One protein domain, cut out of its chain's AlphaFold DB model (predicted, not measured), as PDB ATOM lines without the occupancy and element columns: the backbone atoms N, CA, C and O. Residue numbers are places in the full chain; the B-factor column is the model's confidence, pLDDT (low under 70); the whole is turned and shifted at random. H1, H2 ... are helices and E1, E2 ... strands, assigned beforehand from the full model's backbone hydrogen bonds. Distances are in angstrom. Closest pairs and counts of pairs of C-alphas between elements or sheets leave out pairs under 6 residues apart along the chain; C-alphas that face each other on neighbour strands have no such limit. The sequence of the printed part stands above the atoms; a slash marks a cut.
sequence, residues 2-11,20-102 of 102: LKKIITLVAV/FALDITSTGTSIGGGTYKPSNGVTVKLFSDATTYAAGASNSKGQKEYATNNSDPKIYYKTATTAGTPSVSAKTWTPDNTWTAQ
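Overview. This is residues 2 to 11 and 20 to 102 of the 102 residues of an uncharacterized protein of Geobacter metallireducens (UniProt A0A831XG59). A slab of three antiparallel strands, E1, E4 and E5, is followed lengthwise by a two-stranded hairpin, E6 and E7, while a small hairpin, E2 and E3, sits near strand E1. After E7 the chain folds back in a long unnamed stretch, residues 81 to 102, and returns to E7; helix H1 stands free, far beyond the other end of the slab. The printed part has 93 residues, with one named helix and seven named strands in the order H1 E1 E2 E3 E4 E5 E6 E7; the class is mostly strand. The whole is extended, with a radius of gyration of the C-alphas of 22.3 A and spans of 87 by 28 by 13 A; without H1 the body spans 55 by 27 by 13 A.

Arrangement. The largest sheet runs E1, residues 20 to 24, E4, residues 42 to 48, and E5, residues 53 to 59. E4 is the inner strand. E1 and E4 are antiparallel at 167 degrees, with N 22 and O 46 within hydrogen-bond range at 3.0 A. E4 and E5, a hairpin, are antiparallel at 166 degrees, with N 45 and O 56 at 2.8 A. E2, residues 29 to 31, and E3, residues 34 to 36, form a hairpin at 138 degrees, with N 29 and O 36 at 2.9 A. The closest C-alphas of E1 and E2 are those of Asp 23 and Thr 29, 7.6 A apart. E3 and E4 are apart. E6, residues 63 to 69, and E7, residues 72 to 80, form a hairpin at 155 degrees, with N 65 and O 78 at 3.0 A. E5 and E6 meet only through their link. Residues 76 to 77 of E7 pair, antiparallel, with residues 100 to 101. H1, residues 2 to 11, is not on the sheet of E1, E4 and E5, and 3 of its 6 O i to N i+4 pairs are within hydrogen-bond range.

Along the chain. H1 begins at C-alpha 2, (-69.771, -38.967, -14.460), and is 15.5 A long. E1 begins at C-alpha 20, (-32.743, -45.186, -18.516), and is 12.9 A long. E4 measures 20.0 A, E5 20.6 A and E6 19.8 A; E2 and E3 have three residues each. E7, the longest strand with 9 residues, measures 22.7 A and ends at C-alpha 80, (-7.898, -40.545, -28.549).

Size, cuts and confidence. The C-alphas farthest apart are those of Leu 2 and Ser 71, at 87.1 A. Residues 12 to 19 are not printed, and C-alphas 11 and 20 are 22.9 A apart across this cut. The links that are printed whole, from E1 to E2 through E6 to E7, are tight. The mean pLDDT of the printed part is 75.2; 27 residues are under 70, among them residues 2 to 11, 81 to 85 and 87 to 92.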
ATOM      1  N   LEU A   2     -70.611 -39.190 -13.268       54.44
ATOM      2  CA  LEU A   2     -69.771 -38.967 -14.460       54.44
ATOM      3  C   LEU A   2     -68.540 -38.055 -14.236       54.44
ATOM      4  O   LEU A   2     -67.449 -38.363 -14.701       54.44
ATOM      5  N   LYS A   3     -68.676 -36.987 -13.431       53.69
ATOM      6  CA  LYS A   3     -67.569 -36.064 -13.104       53.69
ATOM      7  C   LYS A   3     -66.409 -36.718 -12.335       53.69
ATOM      8  O   LYS A   3     -65.288 -36.252 -12.454       53.69
ATOM      9  N   LYS A   4     -66.661 -37.792 -11.572       53.44
ATOM     10  CA  LYS A   4     -65.623 -38.504 -10.799       53.44
ATOM     11  C   LYS A   4     -64.841 -39.511 -11.654       53.44
ATOM     12  O   LYS A   4     -63.696 -39.806 -11.342       53.44
ATOM     13  N   ILE A   5     -65.445 -40.000 -12.741       56.81
ATOM     14  CA  ILE A   5     -64.813 -40.940 -13.680       56.81
ATOM     15  C   ILE A   5     -63.818 -40.198 -14.585       56.81
ATOM     16  O   ILE A   5     -62.717 -40.684 -14.812       56.81
ATOM     17  N   ILE A   6     -64.156 -38.978 -15.022       58.16
ATOM     18  CA  ILE A   6     -63.286 -38.151 -15.877       58.16
ATOM     19  C   ILE A   6     -61.974 -37.780 -15.159       58.16
ATOM     20  O   ILE A   6     -60.909 -37.802 -15.771       58.16
ATOM     21  N   THR A   7     -62.016 -37.509 -13.850       54.41
ATOM     22  CA  THR A   7     -60.809 -37.209 -13.059       54.41
ATOM     23  C   THR A   7     -59.885 -38.422 -12.906       54.41
ATOM     24  O   THR A   7     -58.672 -38.251 -12.882       54.41
ATOM     25  N   LEU A   8     -60.427 -39.644 -12.848       54.03
ATOM     26  CA  LEU A   8     -59.627 -40.864 -12.696       54.03
ATOM     27  C   LEU A   8     -58.882 -41.236 -13.992       54.03
ATOM     28  O   LEU A   8     -57.765 -41.739 -13.931       54.03
ATOM     29  N   VAL A   9     -59.462 -40.925 -15.157       57.09
ATOM     30  CA  VAL A   9     -58.839 -41.144 -16.479       57.09
ATOM     31  C   VAL A   9     -57.766 -40.089 -16.794       57.09
ATOM     32  O   VAL A   9     -56.808 -40.371 -17.507       57.09
ATOM     33  N   ALA A  10     -57.869 -38.880 -16.233       52.91
ATOM     34  CA  ALA A  10     -56.877 -37.821 -16.452       52.91
ATOM     35  C   ALA A  10     -55.536 -38.065 -15.727       52.91
ATOM     36  O   ALA A  10     -54.507 -37.541 -16.147       52.91
ATOM     37  N   VAL A  11     -55.523 -38.873 -14.660       54.97
ATOM     38  CA  VAL A  11     -54.308 -39.171 -13.876       54.97
ATOM     39  C   VAL A  11     -53.495 -40.322 -14.486       54.97
ATOM     40  O   VAL A  11     -52.293 -40.417 -14.254       54.97
ATOM     41  N   PHE A  20     -33.526 -44.073 -19.032       67.38
ATOM     42  CA  PHE A  20     -32.743 -45.186 -18.516       67.38
ATOM     43  C   PHE A  20     -31.319 -45.078 -19.049       67.38
ATOM     44  O   PHE A  20     -31.094 -45.059 -20.261       67.38
ATOM     45  N   ALA A  21     -30.359 -45.019 -18.131       74.56
ATOM     46  CA  ALA A  21     -28.942 -45.090 -18.438       74.56
ATOM     47  C   ALA A  21     -28.348 -46.321 -17.750       74.56
ATOM     48  O   ALA A  21     -28.536 -46.512 -16.548       74.56
ATOM     49  N   LEU A  22     -27.633 -47.150 -18.510       79.94
ATOM     50  CA  LEU A  22     -26.952 -48.333 -17.990       79.94
ATOM     51  C   LEU A  22     -25.529 -48.410 -18.522       79.94
ATOM     52  O   LEU A  22     -25.309 -48.397 -19.734       79.94
ATOM     53  N   ASP A  23     -24.587 -48.593 -17.605       81.88
ATOM     54  CA  ASP A  23     -23.198 -48.885 -17.927       81.88
ATOM     55  C   ASP A  23     -22.950 -50.397 -17.775       81.88
ATOM     56  O   ASP A  23     -23.090 -50.984 -16.698       81.88
ATOM     57  N   ILE A  24     -22.566 -51.043 -18.873       83.25
ATOM     58  CA  ILE A  24     -22.044 -52.406 -18.903       83.25
ATOM     59  C   ILE A  24     -20.525 -52.315 -18.838       83.25
ATOM     60  O   ILE A  24     -19.863 -51.892 -19.791       83.25
ATOM     61  N   THR A  25     -19.963 -52.687 -17.695       81.50
ATOM     62  CA  THR A  25     -18.533 -52.533 -17.413       81.50
ATOM     63  C   THR A  25     -17.817 -53.876 -17.432       81.50
ATOM     64  O   THR A  25     -18.419 -54.947 -17.319       81.50
ATOM     65  N   SER A  26     -16.489 -53.838 -17.498       79.00
ATOM     66  CA  SER A  26     -15.655 -55.037 -17.423       79.00
ATOM     67  C   SER A  26     -15.722 -55.759 -16.073       79.00
ATOM     68  O   SER A  26     -15.080 -56.794 -15.936       79.00
ATOM     69  N   THR A  27     -16.443 -55.254 -15.067       80.44
ATOM     70  CA  THR A  27     -16.713 -55.981 -13.812       80.44
ATOM     71  C   THR A  27     -17.969 -56.851 -13.897       80.44
ATOM     72  O   THR A  27     -18.163 -57.704 -13.038       80.44
ATOM     73  N   GLY A  28     -18.754 -56.710 -14.967       83.12
ATOM     74  CA  GLY A  28     -19.996 -57.437 -15.194       83.12
ATOM     75  C   GLY A  28     -21.220 -56.623 -14.781       83.12
ATOM     76  O   GLY A  28     -21.222 -55.993 -13.727       83.12
ATOM     77  N   THR A  29     -22.265 -56.674 -15.608       87.31
ATOM     78  CA  THR A  29     -23.565 -56.042 -15.346       87.31
ATOM     79  C   THR A  29     -24.680 -57.055 -15.590       87.31
ATOM     80  O   THR A  29     -24.691 -57.739 -16.618       87.31
ATOM     81  N   SER A  30     -25.614 -57.171 -14.645       88.06
ATOM     82  CA  SER A  30     -26.744 -58.097 -14.751       88.06
ATOM     83  C   SER A  30     -27.888 -57.491 -15.563       88.06
ATOM     84  O   SER A  30     -28.372 -56.408 -15.245       88.06
ATOM     85  N   ILE A  31     -28.331 -58.194 -16.606       83.19
ATOM     86  CA  ILE A  31     -29.424 -57.780 -17.496       83.19
ATOM     87  C   ILE A  31     -30.261 -59.015 -17.826       83.19
ATOM     88  O   ILE A  31     -29.720 -60.028 -18.263       83.19
ATOM     89  N   GLY A  32     -31.580 -58.950 -17.620       80.44
ATOM     90  CA  GLY A  32     -32.503 -60.014 -18.044       80.44
ATOM     91  C   GLY A  32     -32.162 -61.412 -17.508       80.44
ATOM     92  O   GLY A  32     -32.344 -62.394 -18.218       80.44
ATOM     93  N   GLY A  33     -31.614 -61.507 -16.292       84.25
ATOM     94  CA  GLY A  33     -31.226 -62.781 -15.667       84.25
ATOM     95  C   GLY A  33     -29.846 -63.325 -16.065       84.25
ATOM     96  O   GLY A  33     -29.429 -64.342 -15.521       84.25
ATOM     97  N   GLY A  34     -29.115 -62.655 -16.962       83.44
ATOM     98  CA  GLY A  34     -27.729 -62.982 -17.313       83.44
ATOM     99  C   GLY A  34     -26.732 -61.923 -16.838       83.44
ATOM    100  O   GLY A  34     -27.117 -60.798 -16.523       83.44
ATOM    101  N   THR A  35     -25.440 -62.264 -16.824       89.88
ATOM    102  CA  THR A  35     -24.341 -61.328 -16.522       89.88
ATOM    103  C   THR A  35     -23.517 -61.074 -17.777       89.88
ATOM    104  O   THR A  35     -22.917 -61.993 -18.331       89.88
ATOM    105  N   TYR A  36     -23.457 -59.815 -18.203       85.88
ATOM    106  CA  TYR A  36     -22.727 -59.382 -19.390       85.88
ATOM    107  C   TYR A  36     -21.431 -58.697 -18.981       85.88
ATOM    108  O   TYR A  36     -21.444 -57.767 -18.176       85.88
ATOM    109  N   LYS A  37     -20.307 -59.152 -19.542       89.00
ATOM    110  CA  LYS A  37     -18.970 -58.641 -19.230       89.00
ATOM    111  C   LYS A  37     -18.197 -58.359 -20.525       89.00
ATOM    112  O   LYS A  37     -17.696 -59.300 -21.138       89.00
ATOM    113  N   PRO A  38     -18.101 -57.095 -20.971       83.94
ATOM    114  CA  PRO A  38     -17.256 -56.721 -22.097       83.94
ATOM    115  C   PRO A  38     -15.769 -56.981 -21.813       83.94
ATOM    116  O   PRO A  38     -15.345 -57.164 -20.666       83.94
ATOM    117  N   SER A  39     -14.965 -56.995 -22.880       82.12
ATOM    118  CA  SER A  39     -13.512 -57.179 -22.809       82.12
ATOM    119  C   SER A  39     -12.835 -56.138 -21.907       82.12
ATOM    120  O   SER A  39     -13.345 -55.040 -21.689       82.12
ATOM    121  N   ASN A  40     -11.656 -56.475 -21.378       76.81
ATOM    122  CA  ASN A  40     -10.951 -55.641 -20.404       76.81
ATOM    123  C   ASN A  40     -10.680 -54.217 -20.934       76.81
ATOM    124  O   ASN A  40     -10.004 -54.046 -21.952       76.81
ATOM    125  N   GLY A  41     -11.169 -53.209 -20.210       72.94
ATOM    126  CA  GLY A  41     -11.062 -51.797 -20.577       72.94
ATOM    127  C   GLY A  41     -12.181 -51.291 -21.487       72.94
ATOM    128  O   GLY A  41     -12.193 -50.109 -21.801       72.94
ATOM    129  N   VAL A  42     -13.136 -52.134 -21.895       79.06
ATOM    130  CA  VAL A  42     -14.309 -51.704 -22.663       79.06
ATOM    131  C   VAL A  42     -15.484 -51.438 -21.725       79.06
ATOM    132  O   VAL A  42     -15.822 -52.253 -20.866       79.06
ATOM    133  N   THR A  43     -16.130 -50.294 -21.917       80.06
ATOM    134  CA  THR A  43     -17.407 -49.938 -21.298       80.06
ATOM    135  C   THR A  43     -18.427 -49.731 -22.401       80.06
ATOM    136  O   THR A  43     -18.175 -48.977 -23.340       80.06
ATOM    137  N   VAL A  44     -19.576 -50.391 -22.284       82.88
ATOM    138  CA  VAL A  44     -20.730 -50.147 -23.151       82.88
ATOM    139  C   VAL A  44     -21.743 -49.358 -22.345       82.88
ATOM    140  O   VAL A  44     -22.140 -49.783 -21.270       82.88
ATOM    141  N   LYS A  45     -22.140 -48.200 -22.850       83.56
ATOM    142  CA  LYS A  45     -23.141 -47.339 -22.238       83.56
ATOM    143  C   LYS A  45     -24.393 -47.357 -23.095       83.56
ATOM    144  O   LYS A  45     -24.320 -47.177 -24.311       83.56
ATOM    145  N   LEU A  46     -25.530 -47.573 -22.455       81.88
ATOM    146  CA  LEU A  46     -26.845 -47.568 -23.076       81.88
ATOM    147  C   LEU A  46     -27.633 -46.383 -22.529       81.88
ATOM    148  O   LEU A  46     -27.628 -46.144 -21.323       81.88
ATOM    149  N   PHE A  47     -28.298 -45.658 -23.419       81.69
ATOM    150  CA  PHE A  47     -29.198 -44.562 -23.097       81.69
ATOM    151  C   PHE A  47     -30.523 -44.773 -23.828       81.69
ATOM    152  O   PHE A  47     -30.545 -45.059 -25.026       81.69
ATOM    153  N   SER A  48     -31.624 -44.621 -23.103       81.44
ATOM    154  CA  SER A  48     -32.970 -44.629 -23.660       81.44
ATOM    155  C   SER A  48     -33.808 -43.548 -22.998       81.44
ATOM    156  O   SER A  48     -33.765 -43.387 -21.779       81.44
ATOM    157  N   ASP A  49     -34.597 -42.845 -23.801       79.38
ATOM    158  CA  ASP A  49     -35.678 -41.975 -23.348       79.38
ATOM    159  C   ASP A  49     -36.992 -42.328 -24.074       79.38
ATOM    160  O   ASP A  49     -37.108 -43.386 -24.694       79.38
ATOM    161  N   ALA A  50     -37.999 -41.454 -23.975       78.31
ATOM    162  CA  ALA A  50     -39.329 -41.659 -24.550       78.31
ATOM    163  C   ALA A  50     -39.343 -41.865 -26.076       78.31
ATOM    164  O   ALA A  50     -40.267 -42.483 -26.599       78.31
ATOM    165  N   THR A  51     -38.370 -41.302 -26.793       81.75
ATOM    166  CA  THR A  51     -38.379 -41.214 -28.262       81.75
ATOM    167  C   THR A  51     -37.106 -41.741 -28.903       81.75
ATOM    168  O   THR A  51     -37.025 -41.822 -30.128       81.75
ATOM    169  N   THR A  52     -36.101 -42.078 -28.098       78.56
ATOM    170  CA  THR A  52     -34.738 -42.219 -28.588       78.56
ATOM    171  C   THR A  52     -33.967 -43.297 -27.844       78.56
ATOM    172  O   THR A  52     -34.083 -43.477 -26.632       78.56
ATOM    173  N   TYR A  53     -33.137 -44.005 -28.607       81.94
ATOM    174  CA  TYR A  53     -32.219 -45.022 -28.120       81.94
ATOM    175  C   TYR A  53     -30.824 -44.707 -28.647       81.94
ATOM    176  O   TYR A  53     -30.647 -44.455 -29.840       81.94
ATOM    177  N   ALA A  54     -29.831 -44.740 -27.766       82.44
ATOM    178  CA  ALA A  54     -28.430 -44.592 -28.123       82.44
ATOM    179  C   ALA A  54     -27.585 -45.621 -27.373       82.44
ATOM    180  O   ALA A  54     -27.767 -45.865 -26.180       82.44
ATOM    181  N   ALA A  55     -26.621 -46.204 -28.074       79.94
ATOM    182  CA  ALA A  55     -25.619 -47.079 -27.491       79.94
ATOM    183  C   ALA A  55     -24.235 -46.576 -27.894       79.94
ATOM    184  O   ALA A  55     -24.006 -46.210 -29.045       79.94
ATOM    185  N   GLY A  56     -23.309 -46.557 -26.942       79.12
ATOM    186  CA  GLY A  56     -21.916 -46.204 -27.177       79.12
ATOM    187  C   GLY A  56     -21.000 -47.234 -26.541       79.12
ATOM    188  O   GLY A  56     -21.243 -47.674 -25.422       79.12
ATOM    189  N   ALA A  57     -19.931 -47.607 -27.235       78.00
ATOM    190  CA  ALA A  57     -18.851 -48.396 -26.661       78.00
ATOM    191  C   ALA A  57     -17.582 -47.545 -26.621       78.00
ATOM    192  O   ALA A  57     -17.230 -46.886 -27.598       78.00
ATOM    193  N   SER A  58     -16.892 -47.570 -25.489       73.69
ATOM    194  CA  SER A  58     -15.631 -46.862 -25.301       73.69
ATOM    195  C   SER A  58     -14.586 -47.787 -24.713       73.69
ATOM    196  O   SER A  58     -14.890 -48.547 -23.793       73.69
ATOM    197  N   ASN A  59     -13.350 -47.675 -25.191       75.75
ATOM    198  CA  ASN A  59     -12.204 -48.293 -24.544       75.75
ATOM    199  C   ASN A  59     -11.484 -47.245 -23.684       75.75
ATOM    200  O   ASN A  59     -11.052 -46.211 -24.196       75.75
ATOM    201  N   SER A  60     -11.341 -47.510 -22.387       68.62
ATOM    202  CA  SER A  60     -10.626 -46.647 -21.442       68.62
ATOM    203  C   SER A  60      -9.120 -46.585 -21.706       68.62
ATOM    204  O   SER A  60      -8.452 -45.680 -21.218       68.62
ATOM    205  N   LYS A  61      -8.585 -47.508 -22.515       69.44
ATOM    206  CA  LYS A  61      -7.181 -47.518 -22.951       69.44
ATOM    207  C   LYS A  61      -6.895 -46.566 -24.119       69.44
ATOM    208  O   LYS A  61      -5.743 -46.452 -24.525       69.44
ATOM    209  N   GLY A  62      -7.927 -45.900 -24.640       67.38
ATOM    210  CA  GLY A  62      -7.841 -45.034 -25.811       67.38
ATOM    211  C   GLY A  62      -7.648 -45.806 -27.118       67.38
ATOM    212  O   GLY A  62      -7.341 -46.999 -27.132       67.38
ATOM    213  N   GLN A  63      -7.872 -45.124 -28.238       74.50
ATOM    214  CA  GLN A  63      -7.543 -45.627 -29.575       74.50
ATOM    215  C   GLN A  63      -6.253 -44.966 -30.052       74.50
ATOM    216  O   GLN A  63      -6.094 -43.760 -29.863       74.50
ATOM    217  N   LYS A  64      -5.348 -45.744 -30.656       83.75
ATOM    218  CA  LYS A  64      -4.068 -45.243 -31.165       83.75
ATOM    219  C   LYS A  64      -4.122 -45.041 -32.675       83.75
ATOM    220  O   LYS A  64      -4.470 -45.971 -33.397       83.75
ATOM    221  N   GLU A  65      -3.748 -43.852 -33.133       83.12
ATOM    222  CA  GLU A  65      -3.367 -43.611 -34.528       83.12
ATOM    223  C   GLU A  65      -1.849 -43.677 -34.617       83.12
ATOM    224  O   GLU A  65      -1.168 -43.017 -33.835       83.12
ATOM    225  N   TYR A  66      -1.334 -44.474 -35.549       85.69
ATOM    226  CA  TYR A  66       0.097 -44.656 -35.758       85.69
ATOM    227  C   TYR A  66       0.563 -43.877 -36.983       85.69
ATOM    228  O   TYR A  66      -0.081 -43.929 -38.030       85.69
ATOM    229  N   ALA A  67       1.705 -43.208 -36.866       83.75
ATOM    230  CA  ALA A  67       2.363 -42.535 -37.975       83.75
ATOM    231  C   ALA A  67       3.874 -42.764 -37.939       83.75
ATOM    232  O   ALA A  67       4.478 -42.963 -36.882       83.75
ATOM    233  N   THR A  68       4.485 -42.702 -39.115       79.00
ATOM    234  CA  THR A  68       5.934 -42.681 -39.292       79.00
ATOM    235  C   THR A  68       6.328 -41.366 -39.953       79.00
ATOM    236  O   THR A  68       5.611 -40.828 -40.797       79.00
ATOM    237  N   ASN A  69       7.469 -40.819 -39.543       69.81
ATOM    238  CA  ASN A  69       8.095 -39.678 -40.196       69.81
ATOM    239  C   ASN A  69       9.288 -40.209 -41.002       69.81
ATOM    240  O   ASN A  69      10.099 -40.958 -40.473       69.81
ATOM    241  N   ASN A  70       9.440 -39.803 -42.262       65.94
ATOM    242  CA  ASN A  70      10.557 -40.233 -43.111       65.94
ATOM    243  C   ASN A  70      11.954 -39.835 -42.566       65.94
ATOM    244  O   ASN A  70      12.968 -40.362 -43.009       65.94
ATOM    245  N   SER A  71      12.017 -38.897 -41.619       75.44
ATOM    246  CA  SER A  71      13.241 -38.408 -40.972       75.44
ATOM    247  C   SER A  71      13.550 -39.062 -39.623       75.44
ATOM    248  O   SER A  71      14.673 -38.930 -39.145       75.44
ATOM    249  N   ASP A  72      12.591 -39.753 -39.000       75.56
ATOM    250  CA  ASP A  72      12.815 -40.490 -37.754       75.56
ATOM    251  C   ASP A  72      12.209 -41.893 -37.882       75.56
ATOM    252  O   ASP A  72      10.987 -42.011 -37.980       75.56
ATOM    253  N   PRO A  73      13.029 -42.964 -37.864       78.44
ATOM    254  CA  PRO A  73      12.553 -44.335 -38.038       78.44
ATOM    255  C   PRO A  73      11.658 -44.837 -36.891       78.44
ATOM    256  O   PRO A  73      11.199 -45.979 -36.935       78.44
ATOM    257  N   LYS A  74      11.411 -44.031 -35.852       83.44
ATOM    258  CA  LYS A  74      10.489 -44.364 -34.765       83.44
ATOM    259  C   LYS A  74       9.029 -44.340 -35.215       83.44
ATOM    260  O   LYS A  74       8.599 -43.529 -36.033       83.44
ATOM    261  N   ILE A  75       8.246 -45.221 -34.598       84.44
ATOM    262  CA  ILE A  75       6.789 -45.212 -34.700       84.44
ATOM    263  C   ILE A  75       6.257 -44.202 -33.689       84.44
ATOM    264  O   ILE A  75       6.556 -44.279 -32.497       84.44
ATOM    265  N   TYR A  76       5.440 -43.276 -34.170       85.31
ATOM    266  CA  TYR A  76       4.737 -42.310 -33.347       85.31
ATOM    267  C   TYR A  76       3.276 -42.715 -33.215       85.31
ATOM    268  O   TYR A  76       2.690 -43.253 -34.155       85.31
ATOM    269  N   TYR A  77       2.672 -42.440 -32.059       85.56
ATOM    270  CA  TYR A  77       1.239 -42.610 -31.871       85.56
ATOM    271  C   TYR A  77       0.573 -41.412 -31.194       85.56
ATOM    272  O   TYR A  77       1.158 -40.770 -30.320       85.56
ATOM    273  N   LYS A  78      -0.669 -41.148 -31.598       83.19
ATOM    274  CA  LYS A  78      -1.624 -40.268 -30.915       83.19
ATOM    275  C   LYS A  78      -2.674 -41.106 -30.219       83.19
ATOM    276  O   LYS A  78      -3.038 -42.165 -30.730       83.19
ATOM    277  N   THR A  79      -3.171 -40.647 -29.077       80.50
ATOM    278  CA  THR A  79      -4.194 -41.369 -28.313       80.50
ATOM    279  C   THR A  79      -5.479 -40.558 -28.265       80.50
ATOM    280  O   THR A  79      -5.518 -39.455 -27.733       80.50
ATOM    281  N   ALA A  80      -6.577 -41.123 -28.761       72.06
ATOM    282  CA  ALA A  80      -7.898 -40.545 -28.549       72.06
ATOM    283  C   ALA A  80      -8.556 -41.170 -27.315       72.06
ATOM    284  O   ALA A  80      -8.724 -42.392 -27.239       72.06
ATOM    285  N   THR A  81      -8.980 -40.341 -26.362       64.81
ATOM    286  CA  THR A  81      -9.825 -40.778 -25.246       64.81
ATOM    287  C   THR A  81     -11.266 -40.883 -25.734       64.81
ATOM    288  O   THR A  81     -11.980 -39.892 -25.872       64.81
ATOM    289  N   THR A  82     -11.738 -42.100 -25.994       62.28
ATOM    290  CA  THR A  82     -13.117 -42.317 -26.454       62.28
ATOM    291  C   THR A  82     -14.114 -42.400 -25.297       62.28
ATOM    292  O   THR A  82     -15.138 -43.046 -25.438       62.28
ATOM    293  N   ALA A  83     -13.881 -41.778 -24.139       55.56
ATOM    294  CA  ALA A  83     -14.906 -41.743 -23.095       55.56
ATOM    295  C   ALA A  83     -15.987 -40.730 -23.506       55.56
ATOM    296  O   ALA A  83     -15.769 -39.521 -23.529       55.56
ATOM    297  N   GLY A  84     -17.143 -41.211 -23.953       59.66
ATOM    298  CA  GLY A  84     -18.281 -40.373 -24.314       59.66
ATOM    299  C   GLY A  84     -19.566 -40.902 -23.728       59.66
ATOM    300  O   GLY A  84     -19.790 -42.110 -23.723       59.66
ATOM    301  N   THR A  85     -20.418 -39.991 -23.280       66.12
ATOM    302  CA  THR A  85     -21.843 -40.264 -23.106       66.12
ATOM    303  C   THR A  85     -22.406 -40.777 -24.439       66.12
ATOM    304  O   THR A  85     -22.039 -40.220 -25.482       66.12
ATOM    305  N   PRO A  86     -23.244 -41.831 -24.447       70.44
ATOM    306  CA  PRO A  86     -23.973 -42.244 -25.641       70.44
ATOM    307  C   PRO A  86     -24.653 -41.045 -26.290       70.44
ATOM    308  O   PRO A  86     -25.259 -40.222 -25.605       70.44
ATOM    309  N   SER A  87     -24.541 -40.951 -27.607       69.81
ATOM    310  CA  SER A  87     -25.231 -39.954 -28.414       69.81
ATOM    311  C   SER A  87     -25.894 -40.669 -29.576       69.81
ATOM    312  O   SER A  87     -25.381 -41.669 -30.078       69.81
ATOM    313  N   VAL A  88     -27.036 -40.146 -30.002       68.06
ATOM    314  CA  VAL A  88     -27.748 -40.592 -31.207       68.06
ATOM    315  C   VAL A  88     -26.972 -40.274 -32.486       68.06
ATOM    316  O   VAL A  88     -27.238 -40.850 -33.536       68.06
ATOM    317  N   SER A  89     -25.988 -39.378 -32.404       67.94
ATOM    318  CA  SER A  89     -25.054 -39.089 -33.488       67.94
ATOM    319  C   SER A  89     -23.746 -39.845 -33.283       67.94
ATOM    320  O   SER A  89     -23.226 -39.921 -32.166       67.94
ATOM    321  N   ALA A  90     -23.185 -40.366 -34.378       62.88
ATOM    322  CA  ALA A  90     -21.874 -41.002 -34.361       62.88
ATOM    323  C   ALA A  90     -20.832 -40.039 -33.775       62.88
ATOM    324  O   ALA A  90     -20.704 -38.894 -34.213       62.88
ATOM    325  N   LYS A  91     -20.090 -40.500 -32.766       64.88
ATOM    326  CA  LYS A  91     -19.045 -39.691 -32.142       64.88
ATOM    327  C   LYS A  91     -17.843 -39.630 -33.083       64.88
ATOM    328  O   LYS A  91     -17.309 -40.671 -33.465       64.88
ATOM    329  N   THR A  92     -17.408 -38.430 -33.445       66.31
ATOM    330  CA  THR A  92     -16.219 -38.246 -34.282       66.31
ATOM    331  C   THR A  92     -14.963 -38.536 -33.467       66.31
ATOM    332  O   THR A  92     -14.811 -38.062 -32.338       66.31
ATOM    333  N   TRP A  93     -14.056 -39.328 -34.030       70.75
ATOM    334  CA  TRP A  93     -12.739 -39.551 -33.450       70.75
ATOM    335  C   TRP A  93     -11.942 -38.242 -33.490       70.75
ATOM    336  O   TRP A  93     -11.802 -37.636 -34.548       70.75
ATOM    337  N   THR A  94     -11.475 -37.779 -32.329       73.12
ATOM    338  CA  THR A  94     -10.647 -36.571 -32.203       73.12
ATOM    339  C   THR A  94      -9.412 -36.944 -31.381       73.12
ATOM    340  O   THR A  94      -9.552 -37.188 -30.180       73.12
ATOM    341  N   PRO A  95      -8.232 -37.082 -32.005       74.25
ATOM    342  CA  PRO A  95      -7.004 -37.412 -31.297       74.25
ATOM    343  C   PRO A  95      -6.495 -36.223 -30.491       74.25
ATOM    344  O   PRO A  95      -6.845 -35.072 -30.756       74.25
ATOM    345  N   ASP A  96      -5.615 -36.505 -29.538       73.56
ATOM    346  CA  ASP A  96      -4.775 -35.474 -28.957       73.56
ATOM    347  C   ASP A  96      -3.832 -34.852 -30.005       73.56
ATOM    348  O   ASP A  96      -3.484 -35.432 -31.040       73.56
ATOM    349  N   ASN A  97      -3.389 -33.627 -29.725       79.50
ATOM    350  CA  ASN A  97      -2.408 -32.938 -30.563       79.50
ATOM    351  C   ASN A  97      -0.958 -33.327 -30.222       79.50
ATOM    352  O   ASN A  97      -0.027 -32.665 -30.678       79.50
ATOM    353  N   THR A  98      -0.755 -34.407 -29.465       83.38
ATOM    354  CA  THR A  98       0.550 -34.806 -28.930       83.38
ATOM    355  C   THR A  98       0.964 -36.164 -29.484       83.38
ATOM    356  O   THR A  98       0.292 -37.166 -29.270       83.38
ATOM    357  N   TRP A  99       2.102 -36.217 -30.176       84.62
ATOM    358  CA  TRP A  99       2.696 -37.478 -30.622       84.62
ATOM    359  C   TRP A  99       3.586 -38.074 -29.532       84.62
ATOM    360  O   TRP A  99       4.431 -37.381 -28.969       84.62
ATOM    361  N   THR A 100       3.438 -39.373 -29.278       85.94
ATOM    362  CA  THR A 100       4.315 -40.140 -28.383       85.94
ATOM    363  C   THR A 100       5.133 -41.139 -29.192       85.94
ATOM    364  O   THR A 100       4.576 -41.854 -30.023       85.94
ATOM    365  N   ALA A 101       6.447 -41.194 -28.966       83.88
ATOM    366  CA  ALA A 101       7.311 -42.201 -29.579       83.88
ATOM    367  C   ALA A 101       7.128 -43.562 -28.886       83.88
ATOM    368  O   ALA A 101       6.974 -43.614 -27.662       83.88
ATOM    369  N   GLN A 102       7.127 -44.640 -29.671       78.75
ATOM    370  CA  GLN A 102       7.072 -46.019 -29.184       78.75
ATOM    371  C   GLN A 102       8.462 -46.646 -29.068       78.75
ATOM    372  O   GLN A 102       9.321 -46.347 -29.928       78.75
TER     373      GLN A 102